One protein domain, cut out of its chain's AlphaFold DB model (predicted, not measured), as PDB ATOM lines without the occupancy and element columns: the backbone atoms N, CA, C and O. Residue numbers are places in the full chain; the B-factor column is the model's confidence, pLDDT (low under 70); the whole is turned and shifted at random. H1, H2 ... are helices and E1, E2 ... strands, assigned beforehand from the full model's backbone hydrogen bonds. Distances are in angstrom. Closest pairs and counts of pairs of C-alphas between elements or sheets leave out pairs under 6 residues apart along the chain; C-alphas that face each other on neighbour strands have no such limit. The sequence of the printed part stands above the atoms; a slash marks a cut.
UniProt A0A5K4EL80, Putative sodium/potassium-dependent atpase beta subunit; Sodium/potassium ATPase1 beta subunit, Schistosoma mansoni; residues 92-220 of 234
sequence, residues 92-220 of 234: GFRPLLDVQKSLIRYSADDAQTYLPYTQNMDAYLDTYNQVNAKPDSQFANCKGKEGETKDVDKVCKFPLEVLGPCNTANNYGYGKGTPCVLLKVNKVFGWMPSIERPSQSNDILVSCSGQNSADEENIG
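Overview. This is residues 92 to 220 of the 234 residues of the protein "Putative sodium/potassium-dependent atpase beta subunit; Sodium/potassium ATPase1 beta subunit" of Schistosoma mansoni (UniProt A0A5K4EL80). Little regular structure: long loops surround a small two-stranded ribbon, E1 and E2, with a long helix, H1, passing it and H3 side by side with H1. H4 ends a long loop far from H1. The 129 printed residues hold E1 H1 H2 H3 E2 H4, the strands antiparallel; mostly helix, 48 residues in named elements. It is loose, radius of gyration of the C-alphas 17.6 A, spanning 49 by 36 by 27 A.

Along the chain. Find E1, residues 92 to 94, at C-alpha 92 (87.903, 56.060, 326.327); E2 is 182 to 185. H1, 111 to 132, runs 29.2 A; H2 is 160 to 163, H3 168 to 176. H4, 213 to 218, ends at C-alpha 218 (72.546, 52.226, 342.155).

Arrangement. Between antiparallel E1 and E2, N 92 and O 184 are within hydrogen-bond range, 2.8 A. Look outward: the closest C-alphas of E1 and H1, Arg 94 and Met 121, are 6.6 A apart. H1 and H3 touch, closest C-alphas Thr 118 and Asn 171, 6.1 A, at a shallow tilt of 30 degrees, opposite ways. H2 is close but not clearly touching H1, C-alphas Tyr 128 and Leu 160 at 7.5 A. H4 is apart from H1. O i to N i+4 pairs are within range throughout H4, 14 of 18 in H1, 0 of 5 in H3, where 4 of 6 i+3 pairs are; H2 is too short.

Size, cuts and confidence. The printed part has no cut. The farthest C-alphas, Ser 137 and Ala 214, are 51.1 A apart. Links E1 to H1, H1 to H2 and E2 to H4 are long. Low pLDDT, under 70, marks residues 143 to 150 and 199 to 201.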
ATOM      1  N   GLY A  92      88.102  54.746 325.731       92.93
ATOM      2  CA  GLY A  92      87.903  56.060 326.327       92.93
ATOM      3  C   GLY A  92      86.422  56.414 326.402       92.93
ATOM      4  O   GLY A  92      85.596  55.841 325.691       92.93
ATOM      5  N   PHE A  93      86.090  57.413 327.214       94.27
ATOM      6  CA  PHE A  93      84.754  57.994 327.240       94.27
ATOM      7  C   PHE A  93      84.797  59.526 327.152       94.27
ATOM      8  O   PHE A  93      85.852  60.159 327.296       94.27
ATOM      9  N   ARG A  94      83.649  60.127 326.849       93.89
ATOM     10  CA  ARG A  94      83.383  61.567 326.902       93.89
ATOM     11  C   ARG A  94      82.018  61.781 327.566       93.89
ATOM     12  O   ARG A  94      81.132  60.960 327.336       93.89
ATOM     13  N   PRO A  95      81.830  62.849 328.355       94.35
ATOM     14  CA  PRO A  95      82.734  63.990 328.550       94.35
ATOM     15  C   PRO A  95      83.876  63.738 329.549       94.35
ATOM     16  O   PRO A  95      83.730  62.966 330.490       94.35
ATOM     17  N   LEU A  96      85.007  64.428 329.353       91.51
ATOM     18  CA  LEU A  96      86.120  64.496 330.316       91.51
ATOM     19  C   LEU A  96      86.444  65.963 330.613       91.51
ATOM     20  O   LEU A  96      86.905  66.675 329.718       91.51
ATOM     21  N   LEU A  97      86.213  66.400 331.855       90.20
ATOM     22  CA  LEU A  97      86.561  67.752 332.321       90.20
ATOM     23  C   LEU A  97      87.940  67.810 332.983       90.20
ATOM     24  O   LEU A  97      88.686  68.758 332.764       90.20
ATOM     25  N   ASP A  98      88.283  66.789 333.766       88.76
ATOM     26  CA  ASP A  98      89.578  66.647 334.428       88.76
ATOM     27  C   ASP A  98      90.227  65.348 333.939       88.76
ATOM     28  O   ASP A  98      89.649  64.270 334.053       88.76
ATOM     29  N   VAL A  99      91.431  65.434 333.375       86.48
ATOM     30  CA  VAL A  99      92.156  64.259 332.862       86.48
ATOM     31  C   VAL A  99      92.592  63.298 333.972       86.48
ATOM     32  O   VAL A  99      92.919  62.150 333.682       86.48
ATOM     33  N   GLN A 100      92.599  63.748 335.230       89.55
ATOM     34  CA  GLN A 100      92.989  62.936 336.383       89.55
ATOM     35  C   GLN A 100      91.809  62.206 337.035       89.55
ATOM     36  O   GLN A 100      92.026  61.295 337.833       89.55
ATOM     37  N   LYS A 101      90.564  62.596 336.730       89.60
ATOM     38  CA  LYS A 101      89.363  62.081 337.399       89.60
ATOM     39  C   LYS A 101      88.312  61.655 336.384       89.60
ATOM     40  O   LYS A 101      87.907  62.430 335.530       89.60
ATOM     41  N   SER A 102      87.787  60.446 336.548       89.79
ATOM     42  CA  SER A 102      86.663  59.938 335.754       89.79
ATOM     43  C   SER A 102      85.284  60.350 336.292       89.79
ATOM     44  O   SER A 102      84.265  59.945 335.739       89.79
ATOM     45  N   LEU A 103      85.234  61.129 337.378       91.42
ATOM     46  CA  LEU A 103      83.993  61.476 338.066       91.42
ATOM     47  C   LEU A 103      83.175  62.503 337.271       91.42
ATOM     48  O   LEU A 103      83.611  63.636 337.076       91.42
ATOM     49  N   ILE A 104      81.945  62.130 336.915       93.00
ATOM     50  CA  ILE A 104      80.917  63.048 336.420       93.00
ATOM     51  C   ILE A 104      80.023  63.410 337.606       93.00
ATOM     52  O   ILE A 104      79.286  62.573 338.120       93.00
ATOM     53  N   ARG A 105      80.099  64.663 338.055       93.07
ATOM     54  CA  ARG A 105      79.275  65.194 339.149       93.07
ATOM     55  C   ARG A 105      78.615  66.490 338.710       93.07
ATOM     56  O   ARG A 105      79.307  67.451 338.378       93.07
ATOM     57  N   TYR A 106      77.291  66.514 338.750       93.98
ATOM     58  CA  TYR A 106      76.477  67.680 338.423       93.98
ATOM     59  C   TYR A 106      75.142  67.618 339.182       93.98
ATOM     60  O   TYR A 106      74.822  66.594 339.786       93.98
ATOM     61  N   SER A 107      74.386  68.714 339.166       94.55
ATOM     62  CA  SER A 107      72.995  68.759 339.623       94.55
ATOM     63  C   SER A 107      72.078  68.892 338.411       94.55
ATOM     64  O   SER A 107      72.332  69.729 337.547       94.55
ATOM     65  N   ALA A 108      71.018  68.086 338.329       92.24
ATOM     66  CA  ALA A 108      70.047  68.201 337.238       92.24
ATOM     67  C   ALA A 108      69.282  69.538 337.285       92.24
ATOM     68  O   ALA A 108      68.916  70.068 336.237       92.24
ATOM     69  N   ASP A 109      69.110  70.101 338.486       92.77
ATOM     70  CA  ASP A 109      68.363  71.342 338.710       92.77
ATOM     71  C   ASP A 109      69.141  72.593 338.272       92.77
ATOM     72  O   ASP A 109      68.539  73.589 337.873       92.77
ATOM     73  N   ASP A 110      70.478  72.554 338.332       94.13
ATOM     74  CA  ASP A 110      71.327  73.699 337.997       94.13
ATOM     75  C   ASP A 110      72.053  73.499 336.663       94.13
ATOM     76  O   ASP A 110      73.053  72.777 336.563       94.13
ATOM     77  N   ALA A 111      71.577  74.226 335.649       93.13
ATOM     78  CA  ALA A 111      72.144  74.240 334.306       93.13
ATOM     79  C   ALA A 111      73.628  74.606 334.260       93.13
ATOM     80  O   ALA A 111      74.356  74.081 333.418       93.13
ATOM     81  N   GLN A 112      74.107  75.449 335.178       93.69
ATOM     82  CA  GLN A 112      75.512  75.856 335.196       93.69
ATOM     83  C   GLN A 112      76.442  74.695 335.566       93.69
ATOM     84  O   GLN A 112      77.580  74.648 335.103       93.69
ATOM     85  N   THR A 113      75.957  73.725 336.349       94.47
ATOM     86  CA  THR A 113      76.780  72.585 336.779       94.47
ATOM     87  C   THR A 113      77.027  71.579 335.662       94.47
ATOM     88  O   THR A 113      78.119  71.013 335.595       94.47
ATOM     89  N   TYR A 114      76.047  71.359 334.774       94.75
ATOM     90  CA  TYR A 114      76.197  70.408 333.672       94.75
ATOM     91  C   TYR A 114      76.686  71.031 332.359       94.75
ATOM     92  O   TYR A 114      77.214  70.311 331.511       94.75
ATOM     93  N   LEU A 115      76.576  72.354 332.199       94.87
ATOM     94  CA  LEU A 115      77.050  73.090 331.023       94.87
ATOM     95  C   LEU A 115      78.488  72.747 330.574       94.87
ATOM     96  O   LEU A 115      78.684  72.537 329.377       94.87
ATOM     97  N   PRO A 116      79.506  72.635 331.456       94.83
ATOM     98  CA  PRO A 116      80.850  72.271 331.003       94.83
ATOM     99  C   PRO A 116      80.900  70.871 330.372       94.83
ATOM    100  O   PRO A 116      81.663  70.645 329.432       94.83
ATOM    101  N   TYR A 117      80.074  69.932 330.843       95.11
ATOM    102  CA  TYR A 117      80.002  68.581 330.285       95.11
ATOM    103  C   TYR A 117      79.348  68.582 328.901       95.11
ATOM    104  O   TYR A 117      79.862  67.934 327.988       95.11
ATOM    105  N   THR A 118      78.257  69.334 328.720       95.07
ATOM    106  CA  THR A 118      77.575  69.438 327.421       95.07
ATOM    107  C   THR A 118      78.452  70.136 326.389       95.07
ATOM    108  O   THR A 118      78.633  69.602 325.299       95.07
ATOM    109  N   GLN A 119      79.115  71.233 326.765       94.88
ATOM    110  CA  GLN A 119      80.072  71.935 325.904       94.88
ATOM    111  C   GLN A 119      81.259  71.050 325.498       94.88
ATOM    112  O   GLN A 119      81.703  71.104 324.353       94.88
ATOM    113  N   ASN A 120      81.766  70.207 326.406       94.47
ATOM    114  CA  ASN A 120      82.828  69.249 326.087       94.47
ATOM    115  C   ASN A 120      82.378  68.224 325.032       94.47
ATOM    116  O   ASN A 120      83.155  67.878 324.141       94.47
ATOM    117  N   MET A 121      81.128  67.756 325.114       94.90
ATOM    118  CA  MET A 121      80.554  66.841 324.124       94.90
ATOM    119  C   MET A 121      80.265  67.532 322.794       94.90
ATOM    120  O   MET A 121      80.613  66.972 321.758       94.90
ATOM    121  N   ASP A 122      79.722  68.749 322.807       95.19
ATOM    122  CA  ASP A 122      79.487  69.534 321.591       95.19
ATOM    123  C   ASP A 122      80.801  69.805 320.853       95.19
ATOM    124  O   ASP A 122      80.904  69.533 319.659       95.19
ATOM    125  N   ALA A 123      81.844  70.232 321.571       95.11
ATOM    126  CA  ALA A 123      83.176  70.432 321.000       95.11
ATOM    127  C   ALA A 123      83.769  69.136 320.419       95.11
ATOM    128  O   ALA A 123      84.493  69.165 319.424       95.11
ATOM    129  N   TYR A 124      83.466  67.983 321.022       94.26
ATOM    130  CA  TYR A 124      83.896  66.688 320.503       94.26
ATOM    131  C   TYR A 124      83.126  66.290 319.231       94.26
ATOM    132  O   TYR A 124      83.741  65.886 318.240       94.26
ATOM    133  N   LEU A 125      81.796  66.423 319.235       94.89
ATOM    134  CA  LEU A 125      80.927  66.061 318.112       94.89
ATOM    135  C   LEU A 125      80.995  67.052 316.944       94.89
ATOM    136  O   LEU A 125      80.706  66.663 315.812       94.89
ATOM    137  N   ASP A 126      81.461  68.281 317.165       94.98
ATOM    138  CA  ASP A 126      81.677  69.262 316.098       94.98
ATOM    139  C   ASP A 126      82.624  68.735 315.005       94.98
ATOM    140  O   ASP A 126      82.384  68.919 313.812       94.98
ATOM    141  N   THR A 127      83.634  67.945 315.385       93.20
ATOM    142  CA  THR A 127      84.525  67.283 314.417       93.20
ATOM    143  C   THR A 127      83.776  66.338 313.470       93.20
ATOM    144  O   THR A 127      84.095  66.271 312.282       93.20
ATOM    145  N   TYR A 128      82.739  65.654 313.958       93.29
ATOM    146  CA  TYR A 128      81.893  64.777 313.151       93.29
ATOM    147  C   TYR A 128      80.911  65.577 312.293       93.29
ATOM    148  O   TYR A 128      80.717  65.229 311.131       93.29
ATOM    149  N   ASN A 129      80.357  66.679 312.812       93.34
ATOM    150  CA  ASN A 129      79.519  67.598 312.031       93.34
ATOM    151  C   ASN A 129      80.277  68.141 310.812       93.34
ATOM    152  O   ASN A 129      79.785  68.063 309.686       93.34
ATOM    153  N   GLN A 130      81.511  68.612 311.017       92.96
ATOM    154  CA  GLN A 130      82.362  69.128 309.943       92.96
ATOM    155  C   GLN A 130      82.715  68.056 308.901       92.96
ATOM    156  O   GLN A 130      82.753  68.342 307.705       92.96
ATOM    157  N   VAL A 131      82.975  66.816 309.329       91.35
ATOM    158  CA  VAL A 131      83.254  65.691 308.420       91.35
ATOM    159  C   VAL A 131      82.007  65.287 307.634       91.35
ATOM    160  O   VAL A 131      82.089  65.059 306.427       91.35
ATOM    161  N   ASN A 132      80.847  65.243 308.287       90.49
ATOM    162  CA  ASN A 132      79.588  64.868 307.652       90.49
ATOM    163  C   ASN A 132      79.114  65.918 306.634       90.49
ATOM    164  O   ASN A 132      78.550  65.529 305.610       90.49
ATOM    165  N   ALA A 133      79.427  67.204 306.847       91.73
ATOM    166  CA  ALA A 133      79.114  68.303 305.927       91.73
ATOM    167  C   ALA A 133      79.939  68.312 304.621       91.73
ATOM    168  O   ALA A 133      79.552  68.965 303.651       91.73
ATOM    169  N   LYS A 134      81.079  67.609 304.566       90.97
ATOM    170  CA  LYS A 134      81.920  67.520 303.357       90.97
ATOM    171  C   LYS A 134      81.271  66.645 302.273       90.97
ATOM    172  O   LYS A 134      80.529  65.722 302.610       90.97
ATOM    173  N   PRO A 135      81.570  66.869 300.977       88.03
ATOM    174  CA  PRO A 135      81.005  66.071 299.888       88.03
ATOM    175  C   PRO A 135      81.392  64.589 299.994       88.03
ATOM    176  O   PRO A 135      82.509  64.255 300.387       88.03
ATOM    177  N   ASP A 136      80.482  63.694 299.600       83.77
ATOM    178  CA  ASP A 136      80.649  62.236 299.726       83.77
ATOM    179  C   ASP A 136      81.766  61.647 298.848       83.77
ATOM    180  O   ASP A 136      82.194  60.520 299.077       83.77
ATOM    181  N   SER A 137      82.295  62.397 297.876       81.79
ATOM    182  CA  SER A 137      83.333  61.923 296.945       81.79
ATOM    183  C   SER A 137      84.641  61.490 297.621       81.79
ATOM    184  O   SER A 137      85.369  60.661 297.076       81.79
ATOM    185  N   GLN A 138      84.936  62.032 298.806       80.90
ATOM    186  CA  GLN A 138      86.147  61.733 299.581       80.90
ATOM    187  C   GLN A 138      85.965  60.578 300.579       80.90
ATOM    188  O   GLN A 138      86.923  60.169 301.229       80.90
ATOM    189  N   PHE A 139      84.746  60.056 300.721       84.41
ATOM    190  CA  PHE A 139      84.393  59.089 301.755       84.41
ATOM    191  C   PHE A 139      83.970  57.761 301.139       84.41
ATOM    192  O   PHE A 139      83.513  57.687 299.999       84.41
ATOM    193  N   ALA A 140      84.141  56.685 301.898       81.86
ATOM    194  CA  ALA A 140      83.680  55.374 301.479       81.86
ATOM    195  C   ALA A 140      82.226  55.136 301.906       81.86
ATOM    196  O   ALA A 140      81.785  55.563 302.976       81.86
ATOM    197  N   ASN A 141      81.491  54.385 301.084       76.96
ATOM    198  CA  ASN A 141      80.155  53.906 301.421       76.96
ATOM    199  C   ASN A 141      80.257  52.697 302.352       76.96
ATOM    200  O   ASN A 141      80.310  51.559 301.900       76.96
ATOM    201  N   CYS A 142      80.245  52.940 303.659       76.67
ATOM    202  CA  CYS A 142      80.374  51.884 304.670       76.67
ATOM    203  C   CYS A 142      79.029  51.288 305.111       76.67
ATOM    204  O   CYS A 142      78.869  50.839 306.244       76.67
ATOM    205  N   LYS A 143      78.030  51.306 304.222       69.57
ATOM    206  CA  LYS A 143      76.728  50.676 304.460       69.57
ATOM    207  C   LYS A 143      76.789  49.226 303.975       69.57
ATOM    208  O   LYS A 143      76.674  48.984 302.779       69.57
ATOM    209  N   GLY A 144      76.944  48.268 304.887       63.74
ATOM    210  CA  GLY A 144      76.893  46.839 304.560       63.74
ATOM    211  C   GLY A 144      77.786  45.972 305.445       63.74
ATOM    212  O   GLY A 144      78.502  46.474 306.303       63.74
ATOM    213  N   LYS A 145      77.732  44.650 305.227       54.96
ATOM    214  CA  LYS A 145      78.623  43.672 305.883       54.96
ATOM    215  C   LYS A 145      80.033  43.648 305.283       54.96
ATOM    216  O   LYS A 145      80.925  43.029 305.852       54.96
ATOM    217  N   GLU A 146      80.227  44.308 304.149       53.28
ATOM    218  CA  GLU A 146      81.524  44.450 303.496       53.28
ATOM    219  C   GLU A 146      82.255  45.637 304.128       53.28
ATOM    220  O   GLU A 146      82.232  46.756 303.626       53.28
ATOM    221  N   GLY A 147      82.886  45.384 305.277       53.33
ATOM    222  CA  GLY A 147      83.775  46.331 305.965       53.33
ATOM    223  C   GLY A 147      85.091  46.601 305.225       53.33
ATOM    224  O   GLY A 147      86.008  47.177 305.799       53.33
ATOM    225  N   GLU A 148      85.196  46.192 303.963       54.46
ATOM    226  CA  GLU A 148      86.333  46.472 303.104       54.46
ATOM    227  C   GLU A 148      85.993  47.659 302.214       54.46
ATOM    228  O   GLU A 148      85.476  47.539 301.100       54.46
ATOM    229  N   THR A 149      86.340  48.848 302.695       57.76
ATOM    230  CA  THR A 149      86.618  49.944 301.780       57.76
ATOM    231  C   THR A 149      87.802  49.490 300.928       57.76
ATOM    232  O   THR A 149      88.944  49.519 301.374       57.76
ATOM    233  N   LYS A 150      87.536  49.015 299.702       61.50
ATOM    234  CA  LYS A 150      88.586  48.601 298.745       61.50
ATOM    235  C   LYS A 150      89.635  49.693 298.506       61.50
ATOM    236  O   LYS A 150      90.725  49.419 298.018       61.50
ATOM    237  N   ASP A 151      89.264  50.928 298.818       70.60
ATOM    238  CA  ASP A 151      90.083  52.119 298.732       70.60
ATOM    239  C   ASP A 151      90.705  52.414 300.105       70.60
ATOM    240  O   ASP A 151      89.996  52.787 301.044       70.60
ATOM    241  N   VAL A 152      92.020  52.202 300.224       73.33
ATOM    242  CA  VAL A 152      92.791  52.344 301.475       73.33
ATOM    243  C   VAL A 152      92.782  53.790 301.991       73.33
ATOM    244  O   VAL A 152      92.918  54.018 303.192       73.33
ATOM    245  N   ASP A 153      92.547  54.760 301.104       77.59
ATOM    246  CA  ASP A 153      92.602  56.187 301.428       77.59
ATOM    247  C   ASP A 153      91.244  56.775 301.845       77.59
ATOM    248  O   ASP A 153      91.174  57.910 302.326       77.59
ATOM    249  N   LYS A 154      90.145  56.024 301.689       82.81
ATOM    250  CA  LYS A 154      88.798  56.511 302.018       82.81
ATOM    251  C   LYS A 154      88.356  56.077 303.406       82.81
ATOM    252  O   LYS A 154      88.498  54.928 303.806       82.81
ATOM    253  N   VAL A 155      87.729  57.006 304.126       85.41
ATOM    254  CA  VAL A 155      87.198  56.774 305.476       85.41
ATOM    255  C   VAL A 155      85.673  56.716 305.479       85.41
ATOM    256  O   VAL A 155      85.006  57.325 304.641       85.41
ATOM    257  N   CYS A 156      85.115  55.989 306.442       86.46
ATOM    258  CA  CYS A 156      83.677  55.919 306.677       86.46
ATOM    259  C   CYS A 156      83.173  57.171 307.398       86.46
ATOM    260  O   CYS A 156      83.755  57.582 308.404       86.46
ATOM    261  N   LYS A 157      82.049  57.733 306.941       88.64
ATOM    262  CA  LYS A 157      81.300  58.720 307.728       88.64
ATOM    263  C   LYS A 157      80.559  58.032 308.873       88.64
ATOM    264  O   LYS A 157      80.042  56.929 308.704       88.64
ATOM    265  N   PHE A 158      80.481  58.708 310.017       89.30
ATOM    266  CA  PHE A 158      79.692  58.259 311.159       89.30
ATOM    267  C   PHE A 158      78.459  59.167 311.313       89.30
ATOM    268  O   PHE A 158      78.621  60.345 311.650       89.30
ATOM    269  N   PRO A 159      77.244  58.658 311.041       89.29
ATOM    270  CA  PRO A 159      76.015  59.427 311.207       89.29
ATOM    271  C   PRO A 159      75.735  59.673 312.693       89.29
ATOM    272  O   PRO A 159      75.683  58.733 313.488       89.29
ATOM    273  N   LEU A 160      75.557  60.939 313.077       92.10
ATOM    274  CA  LEU A 160      75.314  61.322 314.474       92.10
ATOM    275  C   LEU A 160      73.906  60.950 314.950       92.10
ATOM    276  O   LEU A 160      73.665  60.839 316.148       92.10
ATOM    277  N   GLU A 161      72.996  60.676 314.019       90.24
ATOM    278  CA  GLU A 161      71.626  60.233 314.281       90.24
ATOM    279  C   GLU A 161      71.595  58.885 315.019       90.24
ATOM    280  O   GLU A 161      70.656  58.585 315.755       90.24
ATOM    281  N   VAL A 162      72.655  58.086 314.869       89.90
ATOM    282  CA  VAL A 162      72.812  56.774 315.511       89.90
ATOM    283  C   VAL A 162      72.957  56.892 317.036       89.90
ATOM    284  O   VAL A 162      72.655  55.941 317.754       89.90
ATOM    285  N   LEU A 163      73.351  58.066 317.547       92.25
ATOM    286  CA  LEU A 163      73.473  58.343 318.986       92.25
ATOM    287  C   LEU A 163      72.113  58.522 319.690       92.25
ATOM    288  O   LEU A 163      72.064  58.688 320.910       92.25
ATOM    289  N   GLY A 164      71.000  58.477 318.949       91.21
ATOM    290  CA  GLY A 164      69.650  58.495 319.506       91.21
ATOM    291  C   GLY A 164      69.355  59.771 320.315       91.21
ATOM    292  O   GLY A 164      69.474  60.874 319.778       91.21
ATOM    293  N   PRO A 165      68.941  59.668 321.596       92.64
ATOM    294  CA  PRO A 165      68.597  60.829 322.417       92.64
ATOM    295  C   PRO A 165      69.816  61.666 322.836       92.64
ATOM    296  O   PRO A 165      69.628  62.780 323.332       92.64
ATOM    297  N   CYS A 166      71.038  61.164 322.638       93.36
ATOM    298  CA  CYS A 166      72.287  61.806 323.041       93.36
ATOM    299  C   CYS A 166      72.748  62.853 322.018       93.36
ATOM    300  O   CYS A 166      73.791  62.714 321.382       93.36
ATOM    301  N   ASN A 167      71.946  63.905 321.858       92.69
ATOM    302  CA  ASN A 167      72.203  65.022 320.954       92.69
ATOM    303  C   ASN A 167      72.272  66.360 321.711       92.69
ATOM    304  O   ASN A 167      71.835  66.469 322.863       92.69
ATOM    305  N   THR A 168      72.781  67.392 321.033       92.14
ATOM    306  CA  THR A 168      72.875  68.762 321.561       92.14
ATOM    307  C   THR A 168      71.505  69.320 321.965       92.14
ATOM    308  O   THR A 168      71.388  69.970 322.996       92.14
ATOM    309  N   ALA A 169      70.438  69.015 321.213       92.18
ATOM    310  CA  ALA A 169      69.089  69.526 321.485       92.18
ATOM    311  C   ALA A 169      68.518  69.057 322.839       92.18
ATOM    312  O   ALA A 169      67.801  69.801 323.503       92.18
ATOM    313  N   ASN A 170      68.859  67.841 323.270       91.72
ATOM    314  CA  ASN A 170      68.448  67.274 324.553       91.72
ATOM    315  C   ASN A 170      69.472  67.513 325.679       91.72
ATOM    316  O   ASN A 170      69.352  66.884 326.735       91.72
ATOM    317  N   ASN A 171      70.494  68.357 325.470       93.28
ATOM    318  CA  ASN A 171      71.624  68.535 326.394       93.28
ATOM    319  C   ASN A 171      72.238  67.194 326.830       93.28
ATOM    320  O   ASN A 171      72.610  67.023 327.993       93.28
ATOM    321  N   TYR A 172      72.271  66.208 325.924       94.82
ATOM    322  CA  TYR A 172      72.774  64.861 326.207       94.82
ATOM    323  C   TYR A 172      72.123  64.203 327.441       94.82
ATOM    324  O   TYR A 172      72.765  63.437 328.152       94.82
ATOM    325  N   GLY A 173      70.869  64.553 327.746       93.71
ATOM    326  CA  GLY A 173      70.110  64.015 328.879       93.71
ATOM    327  C   GLY A 173      70.495  64.562 330.263       93.71
ATOM    328  O   GLY A 173      69.813  64.252 331.243       93.71
ATOM    329  N   TYR A 174      71.503  65.440 330.364       94.54
ATOM    330  CA  TYR A 174      71.953  66.004 331.644       94.54
ATOM    331  C   TYR A 174      70.840  66.778 332.364       94.54
ATOM    332  O   TYR A 174      70.630  66.574 333.556       94.54
ATOM    333  N   GLY A 175      70.049  67.571 331.635       92.11
ATOM    334  CA  GLY A 175      68.933  68.328 332.218       92.11
ATOM    335  C   GLY A 175      67.768  67.472 332.739       92.11
ATOM    336  O   GLY A 175      66.942  67.972 333.490       92.11
ATOM    337  N   LYS A 176      67.682  66.186 332.362       92.19
ATOM    338  CA  LYS A 176      66.656  65.248 332.859       92.19
ATOM    339  C   LYS A 176      67.168  64.338 333.982       92.19
ATOM    340  O   LYS A 176      66.423  63.484 334.447       92.19
ATOM    341  N   GLY A 177      68.435  64.476 334.382       91.72
ATOM    342  CA  GLY A 177      69.075  63.557 335.328       91.72
ATOM    343  C   GLY A 177      69.452  62.195 334.729       91.72
ATOM    344  O   GLY A 177      69.802  61.288 335.473       91.72
ATOM    345  N   THR A 178      69.410  62.045 333.401       93.13
ATOM    346  CA  THR A 178      69.775  60.813 332.681       93.13
ATOM    347  C   THR A 178      70.946  61.106 331.734       93.13
ATOM    348  O   THR A 178      70.720  61.306 330.537       93.13
ATOM    349  N   PRO A 179      72.183  61.235 332.246       94.48
ATOM    350  CA  PRO A 179      73.312  61.721 331.461       94.48
ATOM    351  C   PRO A 179      73.750  60.691 330.415       94.48
ATOM    352  O   PRO A 179      73.873  59.502 330.703       94.48
ATOM    353  N   CYS A 180      74.044  61.156 329.205       95.43
ATOM    354  CA  CYS A 180      74.684  60.347 328.176       95.43
ATOM    355  C   CYS A 180      76.207  60.374 328.325       95.43
ATOM    356  O   CYS A 180      76.811  61.432 328.501       95.43
ATOM    357  N   VAL A 181      76.831  59.210 328.150       94.62
ATOM    358  CA  VAL A 181      78.285  59.056 328.070       94.62
ATOM    359  C   VAL A 181      78.630  58.461 326.710       94.62
ATOM    360  O   VAL A 181      78.140  57.394 326.344       94.62
ATOM    361  N   LEU A 182      79.473  59.152 325.948       94.91
ATOM    362  CA  LEU A 182      79.952  58.680 324.654       94.91
ATOM    363  C   LEU A 182      81.157  57.769 324.868       94.91
ATOM    364  O   LEU A 182      82.133  58.174 325.499       94.91
ATOM    365  N   LEU A 183      81.122  56.566 324.303       94.25
ATOM    366  CA  LEU A 183      82.240  55.627 324.343       94.25
ATOM    367  C   LEU A 183      83.049  55.713 323.047       94.25
ATOM    368  O   LEU A 183      82.497  55.800 321.951       94.25
ATOM    369  N   LYS A 184      84.377  55.705 323.172       93.14
ATOM    370  CA  LYS A 184      85.321  55.839 322.061       93.14
ATOM    371  C   LYS A 184      86.392  54.760 322.156       93.14
ATOM    372  O   LYS A 184      87.192  54.758 323.087       93.14
ATOM    373  N   VAL A 185      86.474  53.905 321.146       91.95
ATOM    374  CA  VAL A 185      87.588  52.959 321.005       91.95
ATOM    375  C   VAL A 185      88.831  53.701 320.503       91.95
ATOM    376  O   VAL A 185      88.757  54.512 319.575       91.95
ATOM    377  N   ASN A 186      89.987  53.447 321.113       91.78
ATOM    378  CA  ASN A 186      91.250  54.028 320.669       91.78
ATOM    379  C   ASN A 186      91.685  53.416 319.329       91.78
ATOM    380  O   ASN A 186      91.750  52.198 319.178       91.78
ATOM    381  N   LYS A 187      92.020  54.273 318.358       89.28
ATOM    382  CA  LYS A 187      92.478  53.850 317.029       89.28
ATOM    383  C   LYS A 187      93.862  53.203 317.132       89.28
ATOM    384  O   LYS A 187      94.823  53.871 317.505       89.28
ATOM    385  N   VAL A 188      93.963  51.931 316.750       86.95
ATOM    386  CA  VAL A 188      95.224  51.180 316.655       86.95
ATOM    387  C   VAL A 188      95.457  50.795 315.193       86.95
ATOM    388  O   VAL A 188      94.534  50.354 314.509       86.95
ATOM    389  N   PHE A 189      96.679  50.995 314.691       85.14
ATOM    390  CA  PHE A 189      97.019  50.690 313.298       85.14
ATOM    391  C   PHE A 189      96.879  49.188 313.012       85.14
ATOM    392  O   PHE A 189      97.425  48.368 313.751       85.14
ATOM    393  N   GLY A 190      96.156  48.839 311.943       81.84
ATOM    394  CA  GLY A 190      95.930  47.449 311.527       81.84
ATOM    395  C   GLY A 190      95.094  46.614 312.502       81.84
ATOM    396  O   GLY A 190      95.069  45.392 312.386       81.84
ATOM    397  N   TRP A 191      94.439  47.237 313.485       85.21
ATOM    398  CA  TRP A 191      93.597  46.508 314.424       85.21
ATOM    399  C   TRP A 191      92.289  46.080 313.766       85.21
ATOM    400  O   TRP A 191      91.531  46.910 313.264       85.21
ATOM    401  N   MET A 192      92.025  44.778 313.819       81.72
ATOM    402  CA  MET A 192      90.743  44.180 313.476       81.72
ATOM    403  C   MET A 192      90.183  43.517 314.738       81.72
ATOM    404  O   MET A 192      90.902  42.747 315.383       81.72
ATOM    405  N   PRO A 193      88.935  43.813 315.133       80.22
ATOM    406  CA  PRO A 193      88.351  43.231 316.331       80.22
ATOM    407  C   PRO A 193      88.175  41.717 316.170       80.22
ATOM    408  O   PRO A 193      87.539  41.252 315.226       80.22
ATOM    409  N   SER A 194      88.695  40.944 317.124       79.18
ATOM    410  CA  SER A 194      88.356  39.527 317.249       79.18
ATOM    411  C   SER A 194      87.018  39.405 317.969       79.18
ATOM    412  O   SER A 194      86.918  39.700 319.159       79.18
ATOM    413  N   ILE A 195      85.981  38.985 317.251       78.50
ATOM    414  CA  ILE A 195      84.642  38.813 317.813       78.50
ATOM    415  C   ILE A 195      84.554  37.410 318.415       78.50
ATOM    416  O   ILE A 195      84.636  36.426 317.687       78.50
ATOM    417  N   GLU A 196      84.369  37.305 319.734       72.50
ATOM    418  CA  GLU A 196      84.300  36.006 320.429       72.50
ATOM    419  C   GLU A 196      83.128  35.132 319.952       72.50
ATOM    420  O   GLU A 196      83.215  33.907 319.951       72.50
ATOM    421  N   ARG A 197      82.014  35.760 319.549       70.83
ATOM    422  CA  ARG A 197      80.793  35.079 319.090       70.83
ATOM    423  C   ARG A 197      80.281  35.686 317.781       70.83
ATOM    424  O   ARG A 197      79.249  36.363 317.784       70.83
ATOM    425  N   PRO A 198      80.951  35.416 316.645       72.44
ATOM    426  CA  PRO A 198      80.550  35.962 315.348       72.44
ATOM    427  C   PRO A 198      79.150  35.483 314.927       72.44
ATOM    428  O   PRO A 198      78.471  36.135 314.143       72.44
ATOM    429  N   SER A 199      78.667  34.369 315.490       67.97
ATOM    430  CA  SER A 199      77.308  33.869 315.259       67.97
ATOM    431  C   SER A 199      76.203  34.789 315.795       67.97
ATOM    432  O   SER A 199      75.053  34.632 315.396       67.97
ATOM    433  N   GLN A 200      76.514  35.705 316.717       65.59
ATOM    434  CA  GLN A 200      75.518  36.546 317.394       65.59
ATOM    435  C   GLN A 200      75.541  37.994 316.905       65.59
ATOM    436  O   GLN A 200      74.486  38.608 316.763       65.59
ATOM    437  N   SER A 201      76.727  38.534 316.633       67.73
ATOM    438  CA  SER A 201      76.927  39.910 316.188       67.73
ATOM    439  C   SER A 201      78.228  39.990 315.396       67.73
ATOM    440  O   SER A 201      79.219  39.399 315.808       67.73
ATOM    441  N   ASN A 202      78.237  40.749 314.298       73.75
ATOM    442  CA  ASN A 202      79.475  41.141 313.609       73.75
ATOM    443  C   ASN A 202      80.041  42.468 314.152       73.75
ATOM    444  O   ASN A 202      81.047  42.960 313.648       73.75
ATOM    445  N   ASP A 203      79.398  43.046 315.163       78.06
ATOM    446  CA  ASP A 203      79.773  44.321 315.763       78.06
ATOM    447  C   ASP A 203      80.502  44.103 317.095       78.06
ATOM    448  O   ASP A 203      80.219  43.150 317.828       78.06
ATOM    449  N   ILE A 204      81.405  45.029 317.431       81.77
ATOM    450  CA  ILE A 204      82.046  45.096 318.749       81.77
ATOM    451  C   ILE A 204      80.976  45.471 319.777       81.77
ATOM    452  O   ILE A 204      80.412  46.564 319.725       81.77
ATOM    453  N   LEU A 205      80.703  44.564 320.711       84.86
ATOM    454  CA  LEU A 205      79.736  44.787 321.781       84.86
ATOM    455  C   LEU A 205      80.412  45.450 322.981       84.86
ATOM    456  O   LEU A 205      81.545  45.123 323.328       84.86
ATOM    457  N   VAL A 206      79.689  46.364 323.626       88.44
ATOM    458  CA  VAL A 206      80.134  47.049 324.841       88.44
ATOM    459  C   VAL A 206      79.044  46.931 325.899       88.44
ATOM    460  O   VAL A 206      77.864  47.085 325.593       88.44
ATOM    461  N   SER A 207      79.448  46.655 327.136       90.15
ATOM    462  CA  SER A 207      78.568  46.571 328.301       90.15
ATOM    463  C   SER A 207      79.136  47.400 329.447       90.15
ATOM    464  O   SER A 207      80.337  47.346 329.712       90.15
ATOM    465  N   CYS A 208      78.268  48.121 330.143       91.79
ATOM    466  CA  CYS A 208      78.576  48.866 331.355       91.79
ATOM    467  C   CYS A 208      77.881  48.190 332.548       91.79
ATOM    468  O   CYS A 208      76.710  47.827 332.453       91.79
ATOM    469  N   SER A 209      78.596  48.038 333.660       93.25
ATOM    470  CA  SER A 209      78.086  47.496 334.924       93.25
ATOM    471  C   SER A 209      78.712  48.245 336.102       93.25
ATOM    472  O   SER A 209      79.730  48.921 335.936       93.25
ATOM    473  N   GLY A 210      78.104  48.137 337.285       92.56
ATOM    474  CA  GLY A 210      78.696  48.656 338.519       92.56
ATOM    475  C   GLY A 210      80.027  47.968 338.849       92.56
ATOM    476  O   GLY A 210      80.253  46.824 338.457       92.56
ATOM    477  N   GLN A 211      80.916  48.672 339.558       92.78
ATOM    478  CA  GLN A 211      82.203  48.118 339.998       92.78
ATOM    479  C   GLN A 211      82.030  47.183 341.205       92.78
ATOM    480  O   GLN A 211      82.698  46.154 341.287       92.78
ATOM    481  N   ASN A 212      81.146  47.548 342.137       94.98
ATOM    482  CA  ASN A 212      80.779  46.757 343.311       94.98
ATOM    483  C   ASN A 212      79.263  46.506 343.344       94.98
ATOM    484  O   ASN A 212      78.510  47.180 342.643       94.98
ATOM    485  N   SER A 213      78.799  45.613 344.225       94.04
ATOM    486  CA  SER A 213      77.365  45.304 344.381       94.04
ATOM    487  C   SER A 213      76.512  46.545 344.669       94.04
ATOM    488  O   SER A 213      75.446  46.713 344.090       94.04
ATOM    489  N   ALA A 214      77.016  47.467 345.494       93.12
ATOM    490  CA  ALA A 214      76.341  48.734 345.767       93.12
ATOM    491  C   ALA A 214      76.226  49.618 344.512       93.12
ATOM    492  O   ALA A 214      75.227  50.307 344.336       93.12
ATOM    493  N   ASP A 215      77.223  49.609 343.625       93.56
ATOM    494  CA  ASP A 215      77.175  50.388 342.384       93.56
ATOM    495  C   ASP A 215      76.207  49.750 341.383       93.56
ATOM    496  O   ASP A 215      75.500  50.459 340.676       93.56
ATOM    497  N   GLU A 216      76.146  48.417 341.341       91.58
ATOM    498  CA  GLU A 216      75.225  47.664 340.486       91.58
ATOM    499  C   GLU A 216      73.756  47.891 340.873       91.58
ATOM    500  O   GLU A 216      72.906  48.022 339.997       91.58
ATOM    501  N   GLU A 217      73.460  48.037 342.167       91.53
ATOM    502  CA  GLU A 217      72.121  48.409 342.641       91.53
ATOM    503  C   GLU A 217      71.769  49.879 342.330       91.53
ATOM    504  O   GLU A 217      70.609  50.195 342.066       91.53
ATOM    505  N   ASN A 218      72.760  50.782 342.323       91.75
ATOM    506  CA  ASN A 218      72.546  52.226 342.155       91.75
ATOM    507  C   ASN A 218      72.643  52.730 340.703       91.75
ATOM    508  O   ASN A 218      72.169  53.829 340.419       91.75
ATOM    509  N   ILE A 219      73.251  51.974 339.781       90.69
ATOM    510  CA  ILE A 219      73.473  52.412 338.388       90.69
ATOM    511  C   ILE A 219      72.165  52.652 337.620       90.69
ATOM    512  O   ILE A 219      72.132  53.452 336.685       90.69
ATOM    513  N   GLY A 220      71.078  51.994 338.030       88.95
ATOM    514  CA  GLY A 220      69.769  52.116 337.398       88.95
ATOM    515  C   GLY A 220      69.696  51.459 336.015       88.95
ATOM    516  O   GLY A 220      70.479  50.574 335.668       88.95
TER     517      GLY A 220